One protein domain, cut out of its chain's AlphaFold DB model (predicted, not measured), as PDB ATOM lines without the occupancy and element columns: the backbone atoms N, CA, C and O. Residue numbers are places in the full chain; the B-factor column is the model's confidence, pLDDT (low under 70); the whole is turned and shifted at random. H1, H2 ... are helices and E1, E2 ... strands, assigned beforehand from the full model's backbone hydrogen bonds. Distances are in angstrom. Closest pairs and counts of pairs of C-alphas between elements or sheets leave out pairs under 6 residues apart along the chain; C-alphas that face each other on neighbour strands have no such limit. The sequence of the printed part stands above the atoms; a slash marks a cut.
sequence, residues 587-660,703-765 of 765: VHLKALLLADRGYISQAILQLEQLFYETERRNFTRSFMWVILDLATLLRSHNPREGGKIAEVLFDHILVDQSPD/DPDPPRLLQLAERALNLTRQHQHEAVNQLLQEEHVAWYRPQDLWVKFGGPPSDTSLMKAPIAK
ATOM      1  N   VAL A 587      30.655 -39.748 -18.972       95.62
ATOM      2  CA  VAL A 587      30.375 -40.462 -17.712       95.62
ATOM      3  C   VAL A 587      28.937 -40.974 -17.698       95.62
ATOM      4  O   VAL A 587      28.702 -42.138 -17.373       95.62
ATOM      5  N   HIS A 588      27.985 -40.153 -18.148       95.94
ATOM      6  CA  HIS A 588      26.590 -40.552 -18.273       95.94
ATOM      7  C   HIS A 588      26.438 -41.783 -19.177       95.94
ATOM      8  O   HIS A 588      25.908 -42.812 -18.759       95.94
ATOM      9  N   LEU A 589      26.971 -41.725 -20.399       96.81
ATOM     10  CA  LEU A 589      26.889 -42.832 -21.354       96.81
ATOM     11  C   LEU A 589      27.600 -44.094 -20.848       96.81
ATOM     12  O   LEU A 589      27.108 -45.200 -21.067       96.81
ATOM     13  N   LYS A 590      28.721 -43.950 -20.135       96.81
ATOM     14  CA  LYS A 590      29.429 -45.063 -19.490       96.81
ATOM     15  C   LYS A 590      28.564 -45.753 -18.435       96.81
ATOM     16  O   LYS A 590      28.470 -46.982 -18.452       96.81
ATOM     17  N   ALA A 591      27.895 -44.987 -17.576       96.62
ATOM     18  CA  ALA A 591      26.974 -45.530 -16.585       96.62
ATOM     19  C   ALA A 591      25.778 -46.230 -17.247       96.62
ATOM     20  O   ALA A 591      25.429 -47.351 -16.877       96.62
ATOM     21  N   LEU A 592      25.200 -45.643 -18.298       95.62
ATOM     22  CA  LEU A 592      24.109 -46.286 -19.034       95.62
ATOM     23  C   LEU A 592      24.543 -47.597 -19.705       95.62
ATOM     24  O   LEU A 592      23.784 -48.561 -19.702       95.62
ATOM     25  N   LEU A 593      25.777 -47.690 -20.211       95.56
ATOM     26  CA  LEU A 593      26.324 -48.948 -20.736       95.56
ATOM     27  C   LEU A 593      26.516 -50.020 -19.651       95.56
ATOM     28  O   LEU A 593      26.419 -51.213 -19.955       95.56
ATOM     29  N   LEU A 594      26.806 -49.628 -18.405       94.44
ATOM     30  CA  LEU A 594      26.821 -50.550 -17.264       94.44
ATOM     31  C   LEU A 594      25.408 -51.058 -16.966       94.44
ATOM     32  O   LEU A 594      25.217 -52.269 -16.832       94.44
ATOM     33  N   ALA A 595      24.424 -50.155 -16.936       93.06
ATOM     34  CA  ALA A 595      23.019 -50.499 -16.732       93.06
ATOM     35  C   ALA A 595      22.494 -51.444 -17.828       93.06
ATOM     36  O   ALA A 595      21.912 -52.476 -17.507       93.06
ATOM     37  N   ASP A 596      22.799 -51.182 -19.104       91.25
ATOM     38  CA  ASP A 596      22.395 -52.032 -20.238       91.25
ATOM     39  C   ASP A 596      22.952 -53.470 -20.148       91.25
ATOM     40  O   ASP A 596      22.415 -54.394 -20.763       91.25
ATOM     41  N   ARG A 597      24.034 -53.677 -19.383       90.94
ATOM     42  CA  ARG A 597      24.636 -54.994 -19.101       90.94
ATOM     43  C   ARG A 597      24.139 -55.635 -17.801       90.94
ATOM     44  O   ARG A 597      24.576 -56.734 -17.473       90.94
ATOM     45  N   GLY A 598      23.256 -54.963 -17.065       90.44
ATOM     46  CA  GLY A 598      22.717 -55.415 -15.781       90.44
ATOM     47  C   GLY A 598      23.530 -54.990 -14.554       90.44
ATOM     48  O   GLY A 598      23.166 -55.344 -13.437       90.44
ATOM     49  N   TYR A 599      24.599 -54.201 -14.708       92.94
ATOM     50  CA  TYR A 599      25.390 -53.678 -13.583       92.94
ATOM     51  C   TYR A 599      24.772 -52.388 -13.014       92.94
ATOM     52  O   TYR A 599      25.435 -51.355 -12.921       92.94
ATOM     53  N   ILE A 600      23.490 -52.447 -12.640       91.62
ATOM     54  CA  ILE A 600      22.684 -51.278 -12.246       91.62
ATOM     55  C   ILE A 600      23.289 -50.546 -11.042       91.62
ATOM     56  O   ILE A 600      23.435 -49.330 -11.085       91.62
ATOM     57  N   SER A 601      23.727 -51.261 -10.001       92.56
ATOM     58  CA  SER A 601      24.316 -50.627  -8.811       92.56
ATOM     59  C   SER A 601      25.613 -49.872  -9.123       92.56
ATOM     60  O   SER A 601      25.868 -48.823  -8.543       92.56
ATOM     61  N   GLN A 602      26.425 -50.364 -10.070       94.62
ATOM     62  CA  GLN A 602      27.641 -49.661 -10.504       94.62
ATOM     63  C   GLN A 602      27.309 -48.426 -11.346       94.62
ATOM     64  O   GLN A 602      28.000 -47.417 -11.240       94.62
ATOM     65  N   ALA A 603      26.259 -48.504 -12.170       95.38
ATOM     66  CA  ALA A 603      25.761 -47.360 -12.923       95.38
ATOM     67  C   ALA A 603      25.260 -46.254 -11.982       95.38
ATOM     68  O   ALA A 603      25.677 -45.109 -12.128       95.38
ATOM     69  N   ILE A 604      24.433 -46.611 -10.991       95.12
ATOM     70  CA  ILE A 604      23.937 -45.686  -9.961       95.12
ATOM     71  C   ILE A 604      25.111 -45.045  -9.226       95.12
ATOM     72  O   ILE A 604      25.195 -43.825  -9.208       95.12
ATOM     73  N   LEU A 605      26.064 -45.843  -8.731       94.88
ATOM     74  CA  LEU A 605      27.225 -45.328  -8.004       94.88
ATOM     75  C   LEU A 605      28.015 -44.289  -8.817       94.88
ATOM     76  O   LEU A 605      28.418 -43.266  -8.274       94.88
ATOM     77  N   GLN A 606      28.227 -44.528 -10.117       95.94
ATOM     78  CA  GLN A 606      28.931 -43.570 -10.980       95.94
ATOM     79  C   GLN A 606      28.154 -42.265 -11.169       95.94
ATOM     80  O   GLN A 606      28.752 -41.191 -11.147       95.94
ATOM     81  N   LEU A 607      26.836 -42.347 -11.369       96.12
ATOM     82  CA  LEU A 607      26.001 -41.159 -11.549       96.12
ATOM     83  C   LEU A 607      25.813 -40.384 -10.238       96.12
ATOM     84  O   LEU A 607      25.834 -39.160 -10.267       96.12
ATOM     85  N   GLU A 608      25.682 -41.068  -9.100       94.94
ATOM     86  CA  GLU A 608      25.654 -40.447  -7.771       94.94
ATOM     87  C   GLU A 608      26.976 -39.747  -7.469       94.94
ATOM     88  O   GLU A 608      26.972 -38.595  -7.046       94.94
ATOM     89  N   GLN A 609      28.111 -40.400  -7.738       94.00
ATOM     90  CA  GLN A 609      29.423 -39.780  -7.571       94.00
ATOM     91  C   GLN A 609      29.540 -38.504  -8.414       94.00
ATOM     92  O   GLN A 609      29.898 -37.455  -7.882       94.00
ATOM     93  N   LEU A 610      29.164 -38.567  -9.697       94.50
ATOM     94  CA  LEU A 610      29.130 -37.388 -10.561       94.50
ATOM     95  C   LEU A 610      28.193 -36.309 -10.003       94.50
ATOM     96  O   LEU A 610      28.531 -35.128 -10.060       94.50
ATOM     97  N   PHE A 611      27.037 -36.691  -9.455       93.81
ATOM     98  CA  PHE A 611      26.090 -35.751  -8.868       93.81
ATOM     99  C   PHE A 611      26.683 -35.017  -7.659       93.81
ATOM    100  O   PHE A 611      26.671 -33.790  -7.627       93.81
ATOM    101  N   TYR A 612      27.263 -35.752  -6.708       88.19
ATOM    102  CA  TYR A 612      27.832 -35.186  -5.482       88.19
ATOM    103  C   TYR A 612      29.104 -34.362  -5.712       88.19
ATOM    104  O   TYR A 612      29.367 -33.425  -4.962       88.19
ATOM    105  N   GLU A 613      29.902 -34.690  -6.730       90.81
ATOM    106  CA  GLU A 613      31.112 -33.936  -7.087       90.81
ATOM    107  C   GLU A 613      30.804 -32.674  -7.916       90.81
ATOM    108  O   GLU A 613      31.676 -31.821  -8.105       90.81
ATOM    109  N   THR A 614      29.572 -32.531  -8.416       90.50
ATOM    110  CA  THR A 614      29.181 -31.412  -9.276       90.50
ATOM    111  C   THR A 614      28.555 -30.280  -8.472       90.50
ATOM    112  O   THR A 614      27.454 -30.382  -7.942       90.50
ATOM    113  N   GLU A 615      29.217 -29.129  -8.469       89.00
ATOM    114  CA  GLU A 615      28.649 -27.900  -7.916       89.00
ATOM    115  C   GLU A 615      27.438 -27.412  -8.735       89.00
ATOM    116  O   GLU A 615      27.456 -27.439  -9.969       89.00
ATOM    117  N   ARG A 616      26.429 -26.832  -8.067       86.00
ATOM    118  CA  ARG A 616      25.182 -26.337  -8.689       86.00
ATOM    119  C   ARG A 616      25.406 -25.441  -9.909       86.00
ATOM    120  O   ARG A 616      24.645 -25.509 -10.876       86.00
ATOM    121  N   ARG A 617      26.459 -24.613  -9.906       85.50
ATOM    122  CA  ARG A 617      26.786 -23.720 -11.033       85.50
ATOM    123  C   ARG A 617      27.067 -24.467 -12.344       85.50
ATOM    124  O   ARG A 617      26.848 -23.882 -13.408       85.50
ATOM    125  N   ASN A 618      27.499 -25.725 -12.251       86.94
ATOM    126  CA  ASN A 618      27.871 -26.607 -13.357       86.94
ATOM    127  C   ASN A 618      26.739 -27.543 -13.796       86.94
ATOM    128  O   ASN A 618      26.973 -28.422 -14.616       86.94
ATOM    129  N   PHE A 619      25.518 -27.366 -13.297       90.69
ATOM    130  CA  PHE A 619      24.355 -28.120 -13.758       90.69
ATOM    131  C   PHE A 619      24.014 -27.711 -15.202       90.69
ATOM    132  O   PHE A 619      23.208 -26.821 -15.442       90.69
ATOM    133  N   THR A 620      24.695 -28.313 -16.175       91.31
ATOM    134  CA  THR A 620      24.470 -28.079 -17.603       91.31
ATOM    135  C   THR A 620      23.307 -28.914 -18.126       91.31
ATOM    136  O   THR A 620      22.792 -29.804 -17.447       91.31
ATOM    137  N   ARG A 621      22.942 -28.696 -19.393       92.12
ATOM    138  CA  ARG A 621      21.858 -29.429 -20.054       92.12
ATOM    139  C   ARG A 621      22.106 -30.932 -20.027       92.12
ATOM    140  O   ARG A 621      21.199 -31.703 -19.741       92.12
ATOM    141  N   SER A 622      23.349 -31.344 -20.264       92.12
ATOM    142  CA  SER A 622      23.747 -32.751 -20.199       92.12
ATOM    143  C   SER A 622      23.592 -33.335 -18.794       92.12
ATOM    144  O   SER A 622      23.211 -34.495 -18.647       92.12
ATOM    145  N   PHE A 623      23.836 -32.524 -17.763       94.12
ATOM    146  CA  PHE A 623      23.688 -32.926 -16.370       94.12
ATOM    147  C   PHE A 623      22.215 -33.055 -15.955       94.12
ATOM    148  O   PHE A 623      21.866 -33.966 -15.210       94.12
ATOM    149  N   MET A 624      21.312 -32.246 -16.517       95.06
ATOM    150  CA  MET A 624      19.861 -32.440 -16.340       95.06
ATOM    151  C   MET A 624      19.409 -33.830 -16.810       95.06
ATOM    152  O   MET A 624      18.526 -34.447 -16.215       95.06
ATOM    153  N   TRP A 625      20.041 -34.357 -17.863       95.12
ATOM    154  CA  TRP A 625      19.772 -35.710 -18.352       95.12
ATOM    155  C   TRP A 625      20.326 -36.783 -17.418       95.12
ATOM    156  O   TRP A 625      19.663 -37.801 -17.232       95.12
ATOM    157  N   VAL A 626      21.483 -36.537 -16.792       95.62
ATOM    158  CA  VAL A 626      22.018 -37.400 -15.725       95.62
ATOM    159  C   VAL A 626      21.036 -37.494 -14.565       95.62
ATOM    160  O   VAL A 626      20.744 -38.601 -14.125       95.62
ATOM    161  N   ILE A 627      20.490 -36.363 -14.106       95.75
ATOM    162  CA  ILE A 627      19.525 -36.320 -12.999       95.75
ATOM    163  C   ILE A 627      18.299 -37.194 -13.308       95.75
ATOM    164  O   ILE A 627      17.933 -38.049 -12.501       95.75
ATOM    165  N   LEU A 628      17.700 -37.041 -14.497       95.88
ATOM    166  CA  LEU A 628      16.537 -37.838 -14.913       95.88
ATOM    167  C   LEU A 628      16.832 -39.345 -14.968       95.88
ATOM    168  O   LEU A 628      16.035 -40.163 -14.495       95.88
ATOM    169  N   ASP A 629      17.960 -39.728 -15.565       95.75
ATOM    170  CA  ASP A 629      18.301 -41.141 -15.739       95.75
ATOM    171  C   ASP A 629      18.768 -41.781 -14.422       95.75
ATOM    172  O   ASP A 629      18.415 -42.931 -14.153       95.75
ATOM    173  N   LEU A 630      19.452 -41.036 -13.548       95.94
ATOM    174  CA  LEU A 630      19.773 -41.474 -12.188       95.94
ATOM    175  C   LEU A 630      18.498 -41.690 -11.362       95.94
ATOM    176  O   LEU A 630      18.343 -42.755 -10.765       95.94
ATOM    177  N   ALA A 631      17.553 -40.744 -11.384       94.69
ATOM    178  CA  ALA A 631      16.256 -40.891 -10.719       94.69
ATOM    179  C   ALA A 631      15.509 -42.148 -11.203       94.69
ATOM    180  O   ALA A 631      14.960 -42.915 -10.406       94.69
ATOM    181  N   THR A 632      15.539 -42.402 -12.514       94.06
ATOM    182  CA  THR A 632      14.942 -43.599 -13.124       94.06
ATOM    183  C   THR A 632      15.616 -44.881 -12.628       94.06
ATOM    184  O   THR A 632      14.932 -45.818 -12.206       94.06
ATOM    185  N   LEU A 633      16.951 -44.927 -12.633       93.88
ATOM    186  CA  LEU A 633      17.714 -46.089 -12.179       93.88
ATOM    187  C   LEU A 633      17.510 -46.359 -10.682       93.88
ATOM    188  O   LEU A 633      17.230 -47.502 -10.316       93.88
ATOM    189  N   LEU A 634      17.549 -45.329  -9.830       92.50
ATOM    190  CA  LEU A 634      17.306 -45.439  -8.387       92.50
ATOM    191  C   LEU A 634      15.936 -46.049  -8.081       92.50
ATOM    192  O   LEU A 634      15.845 -47.009  -7.312       92.50
ATOM    193  N   ARG A 635      14.876 -45.549  -8.727       91.56
ATOM    194  CA  ARG A 635      13.516 -46.084  -8.559       91.56
ATOM    195  C   ARG A 635      13.389 -47.519  -9.044       91.56
ATOM    196  O   ARG A 635      12.684 -48.305  -8.417       91.56
ATOM    197  N   SER A 636      14.067 -47.866 -10.140       88.00
ATOM    198  CA  SER A 636      14.059 -49.237 -10.657       88.00
ATOM    199  C   SER A 636      14.807 -50.218  -9.750       88.00
ATOM    200  O   SER A 636      14.390 -51.364  -9.618       88.00
ATOM    201  N   HIS A 637      15.882 -49.768  -9.094       87.88
ATOM    202  CA  HIS A 637      16.733 -50.617  -8.266       87.88
ATOM    203  C   HIS A 637      16.183 -50.810  -6.846       87.88
ATOM    204  O   HIS A 637      16.173 -51.930  -6.338       87.88
ATOM    205  N   ASN A 638      15.702 -49.735  -6.211       86.75
ATOM    206  CA  ASN A 638      15.095 -49.764  -4.880       86.75
ATOM    207  C   ASN A 638      13.888 -48.804  -4.830       86.75
ATOM    208  O   ASN A 638      14.051 -47.621  -4.529       86.75
ATOM    209  N   PRO A 639      12.655 -49.288  -5.081       84.44
ATOM    210  CA  PRO A 639      11.482 -48.421  -5.211       84.44
ATOM    211  C   PRO A 639      11.158 -47.568  -3.978       84.44
ATOM    212  O   PRO A 639      10.563 -46.503  -4.117       84.44
ATOM    213  N   ARG A 640      11.511 -48.025  -2.767       80.19
ATOM    214  CA  ARG A 640      11.178 -47.313  -1.522       80.19
ATOM    215  C   ARG A 640      12.218 -46.263  -1.158       80.19
ATOM    216  O   ARG A 640      11.860 -45.108  -0.955       80.19
ATOM    217  N   GLU A 641      13.479 -46.661  -1.030       81.75
ATOM    218  CA  GLU A 641      14.547 -45.738  -0.619       81.75
ATOM    219  C   GLU A 641      15.069 -44.942  -1.813       81.75
ATOM    220  O   GLU A 641      15.179 -43.722  -1.732       81.75
ATOM    221  N   GLY A 642      15.270 -45.603  -2.955       80.19
ATOM    222  CA  GLY A 642      15.662 -44.949  -4.202       80.19
ATOM    223  C   GLY A 642      14.610 -43.963  -4.705       80.19
ATOM    224  O   GLY A 642      14.973 -42.953  -5.292       80.19
ATOM    225  N   GLY A 643      13.322 -44.186  -4.412       80.12
ATOM    226  CA  GLY A 643      12.258 -43.217  -4.692       80.12
ATOM    227  C   GLY A 643      12.436 -41.892  -3.949       80.12
ATOM    228  O   GLY A 643      12.331 -40.839  -4.570       80.12
ATOM    229  N   LYS A 644      12.778 -41.945  -2.656       81.38
ATOM    230  CA  LYS A 644      13.032 -40.742  -1.846       81.38
ATOM    231  C   LYS A 644      14.287 -40.009  -2.304       81.38
ATOM    232  O   LYS A 644      14.258 -38.794  -2.442       81.38
ATOM    233  N   ILE A 645      15.370 -40.745  -2.564       84.88
ATOM    234  CA  ILE A 645      16.620 -40.155  -3.066       84.88
ATOM    235  C   ILE A 645      16.367 -39.491  -4.423       84.88
ATOM    236  O   ILE A 645      16.770 -38.352  -4.626       84.88
ATOM    237  N   ALA A 646      15.634 -40.165  -5.317       87.75
ATOM    238  CA  ALA A 646      15.307 -39.657  -6.643       87.75
ATOM    239  C   ALA A 646      14.531 -38.331  -6.613       87.75
ATOM    240  O   ALA A 646      14.771 -37.494  -7.473       87.75
ATOM    241  N   GLU A 647      13.622 -38.127  -5.654       86.25
ATOM    242  CA  GLU A 647      12.883 -36.860  -5.524       86.25
ATOM    243  C   GLU A 647      13.811 -35.681  -5.201       86.25
ATOM    244  O   GLU A 647      13.689 -34.625  -5.818       86.25
ATOM    245  N   VAL A 648      14.778 -35.871  -4.298       88.25
ATOM    246  CA  VAL A 648      15.693 -34.800  -3.858       88.25
ATOM    247  C   VAL A 648      16.701 -34.409  -4.952       88.25
ATOM    248  O   VAL A 648      17.244 -33.311  -4.927       88.25
ATOM    249  N   LEU A 649      16.923 -35.246  -5.972       91.75
ATOM    250  CA  LEU A 649      17.812 -34.889  -7.091       91.75
ATOM    251  C   LEU A 649      17.319 -33.683  -7.905       91.75
ATOM    252  O   LEU A 649      18.104 -33.088  -8.644       91.75
ATOM    253  N   PHE A 650      16.031 -33.346  -7.799       93.94
ATOM    254  CA  PHE A 650      15.404 -32.248  -8.536       93.94
ATOM    255  C   PHE A 650      15.418 -30.908  -7.789       93.94
ATOM    256  O   PHE A 650      14.780 -29.952  -8.237       93.94
ATOM    257  N   ASP A 651      16.137 -30.843  -6.672       89.75
ATOM    258  CA  ASP A 651      16.227 -29.659  -5.829       89.75
ATOM    259  C   ASP A 651      16.898 -28.479  -6.549       89.75
ATOM    260  O   ASP A 651      17.876 -28.626  -7.294       89.75
ATOM    261  N   HIS A 652      16.333 -27.292  -6.351       88.31
ATOM    262  CA  HIS A 652      16.742 -26.013  -6.925       88.31
ATOM    263  C   HIS A 652      16.854 -26.007  -8.455       88.31
ATOM    264  O   HIS A 652      17.729 -25.354  -9.044       88.31
ATOM    265  N   ILE A 653      15.970 -26.743  -9.131       92.75
ATOM    266  CA  ILE A 653      15.828 -26.724 -10.596       92.75
ATOM    267  C   ILE A 653      14.783 -25.691 -11.034       92.75
ATOM    268  O   ILE A 653      14.972 -25.006 -12.047       92.75
ATOM    269  N   LEU A 654      13.706 -25.547 -10.264       93.62
ATOM    270  CA  LEU A 654      12.670 -24.538 -10.466       93.62
ATOM    271  C   LEU A 654      12.687 -23.510  -9.329       93.62
ATOM    272  O   LEU A 654      13.274 -23.734  -8.280       93.62
ATOM    273  N   VAL A 655      12.041 -22.370  -9.553       92.19
ATOM    274  CA  VAL A 655      11.759 -21.345  -8.546       92.19
ATOM    275  C   VAL A 655      10.271 -21.015  -8.582       92.19
ATOM    276  O   VAL A 655       9.698 -20.875  -9.666       92.19
ATOM    277  N   ASP A 656       9.645 -20.907  -7.411       89.62
ATOM    278  CA  ASP A 656       8.252 -20.468  -7.284       89.62
ATOM    279  C   ASP A 656       8.158 -18.950  -7.525       89.62
ATOM    280  O   ASP A 656       8.924 -18.165  -6.966       89.62
ATOM    281  N   GLN A 657       7.249 -18.542  -8.410       87.06
ATOM    282  CA  GLN A 657       6.965 -17.147  -8.761       87.06
ATOM    283  C   GLN A 657       5.615 -16.674  -8.214       87.06
ATOM    284  O   GLN A 657       5.170 -15.569  -8.543       87.06
ATOM    285  N   SER A 658       4.944 -17.495  -7.408       79.31
ATOM    286  CA  SER A 658       3.719 -17.102  -6.727       79.31
ATOM    287  C   SER A 658       3.995 -15.856  -5.874       79.31
ATOM    288  O   SER A 658       5.001 -15.812  -5.163       79.31
ATOM    289  N   PRO A 659       3.146 -14.816  -5.939       57.16
ATOM    290  CA  PRO A 659       3.308 -13.631  -5.109       57.16
ATOM    291  C   PRO A 659       3.068 -14.013  -3.647       57.16
ATOM    292  O   PRO A 659       1.926 -14.074  -3.199       57.16
ATOM    293  N   ASP A 660       4.138 -14.306  -2.915       50.97
ATOM    294  CA  ASP A 660       4.069 -14.561  -1.481       50.97
ATOM    295  C   ASP A 660       4.336 -13.248  -0.729       50.97
ATOM    296  O   ASP A 660       5.386 -12.621  -0.898       50.97
ATOM    297  N   ASP A 703      17.204 -23.372   1.862       73.44
ATOM    298  CA  ASP A 703      16.205 -24.340   2.334       73.44
ATOM    299  C   ASP A 703      15.787 -25.271   1.181       73.44
ATOM    300  O   ASP A 703      15.522 -24.763   0.092       73.44
ATOM    301  N   PRO A 704      15.666 -26.596   1.398       80.44
ATOM    302  CA  PRO A 704      15.312 -27.545   0.343       80.44
ATOM    303  C   PRO A 704      13.925 -27.263  -0.245       80.44
ATOM    304  O   PRO A 704      12.983 -26.913   0.478       80.44
ATOM    305  N   ASP A 705      13.777 -27.478  -1.552       86.56
ATOM    306  CA  ASP A 705      12.532 -27.228  -2.265       86.56
ATOM    307  C   ASP A 705      11.380 -28.117  -1.740       86.56
ATOM    308  O   ASP A 705      11.559 -29.302  -1.426       86.56
ATOM    309  N   PRO A 706      10.139 -27.593  -1.679       90.50
ATOM    310  CA  PRO A 706       8.994 -28.380  -1.242       90.50
ATOM    311  C   PRO A 706       8.676 -29.509  -2.244       90.50
ATOM    312  O   PRO A 706       8.866 -29.331  -3.450       90.50
ATOM    313  N   PRO A 707       8.065 -30.634  -1.810       90.00
ATOM    314  CA  PRO A 707       7.793 -31.790  -2.677       90.00
ATOM    315  C   PRO A 707       7.037 -31.470  -3.974       90.00
ATOM    316  O   PRO A 707       7.267 -32.103  -5.003       90.00
ATOM    317  N   ARG A 708       6.152 -30.461  -3.946       92.94
ATOM    318  CA  ARG A 708       5.460 -29.953  -5.141       92.94
ATOM    319  C   ARG A 708       6.461 -29.497  -6.208       92.94
ATOM    320  O   ARG A 708       6.304 -29.854  -7.371       92.94
ATOM    321  N   LEU A 709       7.467 -28.713  -5.821       93.12
ATOM    322  CA  LEU A 709       8.424 -28.112  -6.747       93.12
ATOM    323  C   LEU A 709       9.362 -29.174  -7.341       93.12
ATOM    324  O   LEU A 709       9.590 -29.160  -8.547       93.12
ATOM    325  N   LEU A 710       9.782 -30.157  -6.535       94.06
ATOM    326  CA  LEU A 710      10.578 -31.310  -6.985       94.06
ATOM    327  C   LEU A 710       9.845 -32.127  -8.066       94.06
ATOM    328  O   LEU A 710      10.399 -32.428  -9.125       94.06
ATOM    329  N   GLN A 711       8.562 -32.437  -7.840       94.00
ATOM    330  CA  GLN A 711       7.731 -33.166  -8.809       94.00
ATOM    331  C   GLN A 711       7.504 -32.366 -10.100       94.00
ATOM    332  O   GLN A 711       7.526 -32.926 -11.200       94.00
ATOM    333  N   LEU A 712       7.292 -31.051  -9.983       96.38
ATOM    334  CA  LEU A 712       7.160 -30.167 -11.141       96.38
ATOM    335  C   LEU A 712       8.466 -30.065 -11.932       96.38
ATOM    336  O   LEU A 712       8.418 -30.109 -13.161       96.38
ATOM    337  N   ALA A 713       9.613 -29.985 -11.258       96.62
ATOM    338  CA  ALA A 713      10.932 -29.944 -11.882       96.62
ATOM    339  C   ALA A 713      11.194 -31.209 -12.703       96.62
ATOM    340  O   ALA A 713      11.541 -31.119 -13.884       96.62
ATOM    341  N   GLU A 714      10.934 -32.385 -12.131       96.44
ATOM    342  CA  GLU A 714      11.035 -33.648 -12.860       96.44
ATOM    343  C   GLU A 714      10.103 -33.687 -14.079       96.44
ATOM    344  O   GLU A 714      10.512 -34.078 -15.180       96.44
ATOM    345  N   ARG A 715       8.841 -33.275 -13.913       96.88
ATOM    346  CA  ARG A 715       7.868 -33.247 -15.011       96.88
ATOM    347  C   ARG A 715       8.314 -32.298 -16.125       96.88
ATOM    348  O   ARG A 715       8.279 -32.678 -17.296       96.88
ATOM    349  N   ALA A 716       8.763 -31.096 -15.774       96.88
ATOM    350  CA  ALA A 716       9.243 -30.097 -16.721       96.88
ATOM    351  C   ALA A 716      10.487 -30.588 -17.478       96.88
ATOM    352  O   ALA A 716      10.565 -30.434 -18.700       96.88
ATOM    353  N   LEU A 717      11.436 -31.234 -16.793       96.12
ATOM    354  CA  LEU A 717      12.621 -31.812 -17.429       96.12
ATOM    355  C   LEU A 717      12.270 -32.964 -18.375       96.12
ATOM    356  O   LEU A 717      12.803 -33.014 -19.483       96.12
ATOM    357  N   ASN A 718      11.341 -33.845 -17.997       95.06
ATOM    358  CA  ASN A 718      10.870 -34.920 -18.876       95.06
ATOM    359  C   ASN A 718      10.232 -34.376 -20.163       95.06
ATOM    360  O   ASN A 718      10.590 -34.813 -21.258       95.06
ATOM    361  N   LEU A 719       9.340 -33.387 -20.051       94.69
ATOM    362  CA  LEU A 719       8.743 -32.714 -21.211       94.69
ATOM    363  C   LEU A 719       9.815 -32.022 -22.073       94.69
ATOM    364  O   LEU A 719       9.772 -32.100 -23.302       94.69
ATOM    365  N   THR A 720      10.817 -31.405 -21.437       92.94
ATOM    366  CA  THR A 720      11.948 -30.764 -22.126       92.94
ATOM    367  C   THR A 720      12.773 -31.781 -22.914       92.94
ATOM    368  O   THR A 720      13.089 -31.532 -24.078       92.94
ATOM    369  N   ARG A 721      13.089 -32.942 -22.325       91.44
ATOM    370  CA  ARG A 721      13.823 -34.031 -22.991       91.44
ATOM    371  C   ARG A 721      13.045 -34.620 -24.169       91.44
ATOM    372  O   ARG A 721      13.643 -35.048 -25.148       91.44
ATOM    373  N   GLN A 722      11.717 -34.612 -24.093       89.62
ATOM    374  CA  GLN A 722      10.815 -35.082 -25.151       89.62
ATOM    375  C   GLN A 722      10.536 -34.029 -26.237       89.62
ATOM    376  O   GLN A 722       9.683 -34.260 -27.092       89.62
ATOM    377  N   HIS A 723      11.226 -32.883 -26.216       87.38
ATOM    378  CA  HIS A 723      11.025 -31.775 -27.157       87.38
ATOM    379  C   HIS A 723       9.598 -31.192 -27.143       87.38
ATOM    380  O   HIS A 723       9.140 -30.590 -28.115       87.38
ATOM    381  N   GLN A 724       8.880 -31.321 -26.021       90.38
ATOM    382  CA  GLN A 724       7.528 -30.780 -25.846       90.38
ATOM    383  C   GLN A 724       7.575 -29.349 -25.296       90.38
ATOM    384  O   GLN A 724       7.057 -29.051 -24.222       90.38
ATOM    385  N   HIS A 725       8.224 -28.445 -26.034       86.31
ATOM    386  CA  HIS A 725       8.514 -27.079 -25.575       86.31
ATOM    387  C   HIS A 725       7.267 -26.265 -25.209       86.31
ATOM    388  O   HIS A 725       7.287 -25.514 -24.237       86.31
ATOM    389  N   GLU A 726       6.173 -26.426 -25.954       88.62
ATOM    390  CA  GLU A 726       4.903 -25.754 -25.655       88.62
ATOM    391  C   GLU A 726       4.298 -26.252 -24.339       88.62
ATOM    392  O   GLU A 726       3.888 -25.441 -23.514       88.62
ATOM    393  N   ALA A 727       4.336 -27.567 -24.098       93.88
ATOM    394  CA  ALA A 727       3.845 -28.165 -22.860       93.88
ATOM    395  C   ALA A 727       4.677 -27.740 -21.641       93.88
ATOM    396  O   ALA A 727       4.119 -27.521 -20.571       93.88
ATOM    397  N   VAL A 728       5.997 -27.584 -21.798       94.06
ATOM    398  CA  VAL A 728       6.867 -27.031 -20.745       94.06
ATOM    399  C   VAL A 728       6.457 -25.598 -20.417       94.06
ATOM    400  O   VAL A 728       6.223 -25.288 -19.256       94.06
ATOM    401  N   ASN A 729       6.341 -24.730 -21.426       91.69
ATOM    402  CA  ASN A 729       5.981 -23.328 -21.205       91.69
ATOM    403  C   ASN A 729       4.605 -23.193 -20.545       91.69
ATOM    404  O   ASN A 729       4.449 -22.397 -19.623       91.69
ATOM    405  N   GLN A 730       3.636 -23.999 -20.988       95.31
ATOM    406  CA  GLN A 730       2.309 -24.056 -20.387       95.31
ATOM    407  C   GLN A 730       2.378 -24.511 -18.923       95.31
ATOM    408  O   GLN A 730       1.824 -23.834 -18.066       95.31
ATOM    409  N   LEU A 731       3.112 -25.590 -18.623       96.50
ATOM    410  CA  LEU A 731       3.283 -26.096 -17.258       96.50
ATOM    411  C   LEU A 731       3.891 -25.041 -16.325       96.50
ATOM    412  O   LEU A 731       3.375 -24.816 -15.238       96.50
ATOM    413  N   LEU A 732       4.978 -24.392 -16.752       94.69
ATOM    414  CA  LEU A 732       5.656 -23.365 -15.956       94.69
ATOM    415  C   LEU A 732       4.729 -22.171 -15.677       94.69
ATOM    416  O   LEU A 732       4.661 -21.681 -14.552       94.69
ATOM    417  N   GLN A 733       3.972 -21.740 -16.689       94.25
ATOM    418  CA  GLN A 733       3.032 -20.631 -16.564       94.25
ATOM    419  C   GLN A 733       1.831 -20.966 -15.663       94.25
ATOM    420  O   GLN A 733       1.462 -20.143 -14.830       94.25
ATOM    421  N   GLU A 734       1.221 -22.143 -15.834       95.44
ATOM    422  CA  GLU A 734       0.049 -22.591 -15.064       95.44
ATOM    423  C   GLU A 734       0.379 -22.815 -13.586       95.44
ATOM    424  O   GLU A 734      -0.429 -22.501 -12.716       95.44
ATOM    425  N   GLU A 735       1.572 -23.333 -13.299       95.38
ATOM    426  CA  GLU A 735       2.005 -23.639 -11.935       95.38
ATOM    427  C   GLU A 735       2.687 -22.455 -11.236       95.38
ATOM    428  O   GLU A 735       3.046 -22.579 -10.065       95.38
ATOM    429  N   HIS A 736       2.829 -21.316 -11.928       94.12
ATOM    430  CA  HIS A 736       3.529 -20.115 -11.461       94.12
ATOM    431  C   HIS A 736       4.975 -20.396 -11.030       94.12
ATOM    432  O   HIS A 736       5.430 -19.920  -9.996       94.12
ATOM    433  N   VAL A 737       5.711 -21.162 -11.832       94.56
ATOM    434  CA  VAL A 737       7.113 -21.522 -11.577       94.56
ATOM    435  C   VAL A 737       7.987 -21.165 -12.776       94.56
ATOM    436  O   VAL A 737       7.524 -21.092 -13.911       94.56
ATOM    437  N   ALA A 738       9.282 -20.974 -12.553       94.00
ATOM    438  CA  ALA A 738      10.251 -20.772 -13.626       94.00
ATOM    439  C   ALA A 738      11.497 -21.625 -13.414       94.00
ATOM    440  O   ALA A 738      11.774 -22.072 -12.308       94.00
ATOM    441  N   TRP A 739      12.281 -21.826 -14.472       93.44
ATOM    442  CA  TRP A 739      13.623 -22.389 -14.334       93.44
ATOM    443  C   TRP A 739      14.464 -21.505 -13.418       93.44
ATOM    444  O   TRP A 739      14.595 -20.310 -13.686       93.44
ATOM    445  N   TYR A 740      15.074 -22.099 -12.390       91.81
ATOM    446  CA  TYR A 740      15.950 -21.379 -11.465       91.81
ATOM    447  C   TYR A 740      17.105 -20.703 -12.223       91.81
ATOM    448  O   TYR A 740      17.393 -19.520 -12.045       91.81
ATOM    449  N   ARG A 741      17.720 -21.444 -13.155       90.88
ATOM    450  CA  ARG A 741      18.726 -20.942 -14.100       90.88
ATOM    451  C   ARG A 741      18.401 -21.431 -15.510       90.88
ATOM    452  O   ARG A 741      18.744 -22.558 -15.858       90.88
ATOM    453  N   PRO A 742      17.792 -20.598 -16.373       89.88
ATOM    454  CA  PRO A 742      17.523 -20.972 -17.765       89.88
ATOM    455  C   PRO A 742      18.777 -21.403 -18.544       89.88
ATOM    456  O   PRO A 742      18.674 -22.160 -19.508       89.88
ATOM    457  N   GLN A 743      19.958 -20.932 -18.123       90.12
ATOM    458  CA  GLN A 743      21.261 -21.278 -18.697       90.12
ATOM    459  C   GLN A 743      21.600 -22.759 -18.578       90.12
ATOM    460  O   GLN A 743      22.298 -23.298 -19.435       90.12
ATOM    461  N   ASP A 744      21.078 -23.416 -17.544       91.69
ATOM    462  CA  ASP A 744      21.280 -24.839 -17.308       91.69
ATOM    463  C   ASP A 744      20.691 -25.685 -18.442       91.69
ATOM    464  O   ASP A 744      21.097 -26.820 -18.637       91.69
ATOM    465  N   LEU A 745      19.762 -25.143 -19.233       91.88
ATOM    466  CA  LEU A 745      19.128 -25.850 -20.347       91.88
ATOM    467  C   LEU A 745      19.716 -25.499 -21.712       91.88
ATOM    468  O   LEU A 745      19.324 -26.126 -22.701       91.88
ATOM    469  N   TRP A 746      20.625 -24.524 -21.785       91.19
ATOM    470  CA  TRP A 746      21.217 -24.075 -23.043       91.19
ATOM    471  C   TRP A 746      22.016 -25.181 -23.728       91.19
ATOM    472  O   TRP A 746      22.652 -26.027 -23.098       91.19
ATOM    473  N   VAL A 747      21.996 -25.154 -25.055       86.62
ATOM    474  CA  VAL A 747      22.745 -26.084 -25.894       86.62
ATOM    475  C   VAL A 747      24.130 -25.493 -26.153       86.62
ATOM    476  O   VAL A 747      24.265 -24.518 -26.892       86.62
ATOM    477  N   LYS A 748      25.170 -26.080 -25.548       74.50
ATOM    478  CA  LYS A 748      26.571 -25.671 -25.741       74.50
ATOM    479  C   LYS A 748      27.120 -26.206 -27.065       74.50
ATOM    480  O   LYS A 748      27.063 -27.408 -27.332       74.50
ATOM    481  N   PHE A 749      27.628 -25.310 -27.907       65.31
ATOM    482  CA  PHE A 749      27.866 -25.574 -29.326       65.31
ATOM    483  C   PHE A 749      29.342 -25.843 -29.639       65.31
ATOM    484  O   PHE A 749      30.203 -25.023 -29.338       65.31
ATOM    485  N   GLY A 750      29.608 -26.946 -30.338       52.00
ATOM    486  CA  GLY A 750      30.872 -27.248 -31.020       52.00
ATOM    487  C   GLY A 750      30.663 -27.551 -32.508       52.00
ATOM    488  O   GLY A 750      31.362 -28.383 -33.081       52.00
ATOM    489  N   GLY A 751      29.638 -26.949 -33.125       56.88
ATOM    490  CA  GLY A 751      29.055 -27.359 -34.414       56.88
ATOM    491  C   GLY A 751      27.643 -27.902 -34.223       56.88
ATOM    492  O   GLY A 751      27.039 -27.544 -33.216       56.88
ATOM    493  N   PRO A 752      27.082 -28.739 -35.131       58.41
ATOM    494  CA  PRO A 752      25.882 -29.502 -34.791       58.41
ATOM    495  C   PRO A 752      26.120 -30.142 -33.415       58.41
ATOM    496  O   PRO A 752      27.099 -30.865 -33.273       58.41
ATOM    497  N   PRO A 753      25.365 -29.781 -32.373       71.81
ATOM    498  CA  PRO A 753      25.711 -30.181 -31.019       71.81
ATOM    499  C   PRO A 753      25.272 -31.623 -30.796       71.81
ATOM    500  O   PRO A 753      24.215 -32.033 -31.279       71.81
ATOM    501  N   SER A 754      26.049 -32.383 -30.024       78.12
ATOM    502  CA  SER A 754      25.584 -33.685 -29.531       78.12
ATOM    503  C   SER A 754      24.708 -33.475 -28.312       78.12
ATOM    504  O   SER A 754      25.202 -33.451 -27.187       78.12
ATOM    505  N   ASP A 755      23.409 -33.278 -28.527       81.50
ATOM    506  CA  ASP A 755      22.447 -33.308 -27.428       81.50
ATOM    507  C   ASP A 755      22.060 -34.763 -27.135       81.50
ATOM    508  O   ASP A 755      21.470 -35.457 -27.966       81.50
ATOM    509  N   THR A 756      22.401 -35.235 -25.937       87.94
ATOM    510  CA  THR A 756      22.090 -36.596 -25.477       87.94
ATOM    511  C   THR A 756      20.637 -36.750 -25.016       87.94
ATOM    512  O   THR A 756      20.238 -37.843 -24.622       87.94
ATOM    513  N   SER A 757      19.806 -35.708 -25.130       86.31
ATOM    514  CA  SER A 757      18.362 -35.764 -24.852       86.31
ATOM    515  C   SER A 757      17.642 -36.896 -25.602       86.31
ATOM    516  O   SER A 757      16.806 -37.582 -25.014       86.31
ATOM    517  N   LEU A 758      18.028 -37.145 -26.861       81.88
ATOM    518  CA  LEU A 758      17.413 -38.110 -27.787       81.88
ATOM    519  C   LEU A 758      18.055 -39.511 -27.779       81.88
ATOM    520  O   LEU A 758      17.832 -40.296 -28.707       81.88
ATOM    521  N   MET A 759      18.901 -39.835 -26.799       89.50
ATOM    522  CA  MET A 759      19.372 -41.215 -26.626       89.50
ATOM    523  C   MET A 759      18.275 -42.091 -26.013       89.50
ATOM    524  O   MET A 759      17.398 -41.589 -25.306       89.50
ATOM    525  N   LYS A 760      18.321 -43.410 -26.238       87.38
ATOM    526  CA  LYS A 760      17.364 -44.319 -25.591       87.38
ATOM    527  C   LYS A 760      17.472 -44.227 -24.067       87.38
ATOM    528  O   LYS A 760      18.576 -44.180 -23.529       87.38
ATOM    529  N   ALA A 761      16.335 -44.268 -23.376       84.06
ATOM    530  CA  ALA A 761      16.295 -44.344 -21.916       84.06
ATOM    531  C   ALA A 761      17.080 -45.571 -21.386       84.06
ATOM    532  O   ALA A 761      17.291 -46.538 -22.133       84.06
ATOM    533  N   PRO A 762      17.536 -45.559 -20.122       81.19
ATOM    534  CA  PRO A 762      18.102 -46.741 -19.479       81.19
ATOM    535  C   PRO A 762      17.138 -47.933 -19.548       81.19
ATOM    536  O   PRO A 762      15.929 -47.793 -19.355       81.19
ATOM    537  N   ILE A 763      17.679 -49.127 -19.794       73.62
ATOM    538  CA  ILE A 763      16.910 -50.369 -19.696       73.62
ATOM    539  C   ILE A 763      16.799 -50.730 -18.209       73.62
ATOM    540  O   ILE A 763      17.677 -51.387 -17.657       73.62
ATOM    541  N   ALA A 764      15.718 -50.297 -17.563       56.69
ATOM    542  CA  ALA A 764      15.325 -50.784 -16.244       56.69
ATOM    543  C   ALA A 764      14.715 -52.188 -16.405       56.69
ATOM    544  O   ALA A 764      13.535 -52.318 -16.735       56.69
ATOM    545  N   LYS A 765      15.532 -53.236 -16.277       50.69
ATOM    546  CA  LYS A 765      15.068 -54.629 -16.252       50.69
ATOM    547  C   LYS A 765      15.262 -55.250 -14.886       50.69
ATOM    548  O   LYS A 765      16.364 -55.060 -14.327       50.69
TER     549      LYS A 765
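What this domain is: This is residues 587 to 660 and 703 to 765 of the 765 residues of an uncharacterized protein of Verticillium dahliae (strain VdLs.17 / ATCC MYA-4575 / FGSC 10137) (UniProt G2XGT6). Two groups of helices meet at H3: on one side the bundle of H1, H2 and H3, with H4 folded back along H3, and on the other the helical hairpin of H5 and H6 with a small two-stranded sheet, E1 and E2, by it. H5 crosses H3 steeply, and the short H7 caps the first turn of H3. The 137 printed residues hold seven named helices and two named strands, in the order H1 H2 H3 H4 E1 H5 H6 E2 H7; the sheet is antiparallel and the class is mostly helix. The whole is compact, with a radius of gyration of the C-alphas of 15.0 A, and spans 47 by 41 by 26 A.

How they stand to each other: The sheet pairs E1, residues 654 to 656, with E2, residues 737 to 739, antiparallel at 148 degrees; N 655 and O 738 are 2.8 A apart, within hydrogen-bond range. H5, residues 707 to 721, comes to 5.9 A from E1 between the C-alphas of Ala 713 and Leu 654, the closest. H6, residues 725 to 734, forms a hairpin with H5, a shallow tilt of 20 degrees, closest at the C-alphas of Ala 716 and Val 728, 5.6 A. H3, residues 621 to 637, is the hub; with residues 624 to 628 alone it touches H5 at a steep tilt of 65 degrees, closest at the C-alphas of Leu 628 and Glu 714, 7.2 A. H4, residues 641 to 648, makes a hairpin with H3, closest at the C-alphas of Ala 631 and Ala 646, 4.4 A. H7, residues 742 to 745, touches H3, closest at the C-alphas of Arg 621 and Leu 745, 4.5 A. H1, residues 587 to 596, H2, residues 600 to 613, and H3 form an up-and-down bundle, each running against the one before; the closest C-alphas of H1 and H2 are those of Ala 591 and Ala 603, 4.3 A. H1 and H6 are apart. In H1, H2, H3, H5 and H6 every O i to N i+4 pair is within hydrogen-bond range, in H4 3 of 4 are, and H7 is too short for such a pair.

Where its parts are: H1 begins at C-alpha 587 (30.375, -40.462, -17.712). H3 measures 24.8 A, H5 21.3 A, H2 20.0 A, H1 14.3 A, H6 14.2 A and H4 11.5 A; E2, E1 and H7 measure 7.1, 6.8 and 5.7 A. H7 ends at C-alpha 745 (19.128, -25.850, -20.347).

The domain as a whole: The C-alphas of Arg 597 and Asp 660, the two farthest apart, are 48.7 A apart. Residues 661 to 702 are not printed, and 16.0 A separate C-alphas 660 and 703 across the cut. Of the links printed whole, none is long. Residues 746 to 765 hold no named element. The mean pLDDT of the printed part is 88.6; residues 659 to 660, 749 to 752 and 764 to 765 are under 70.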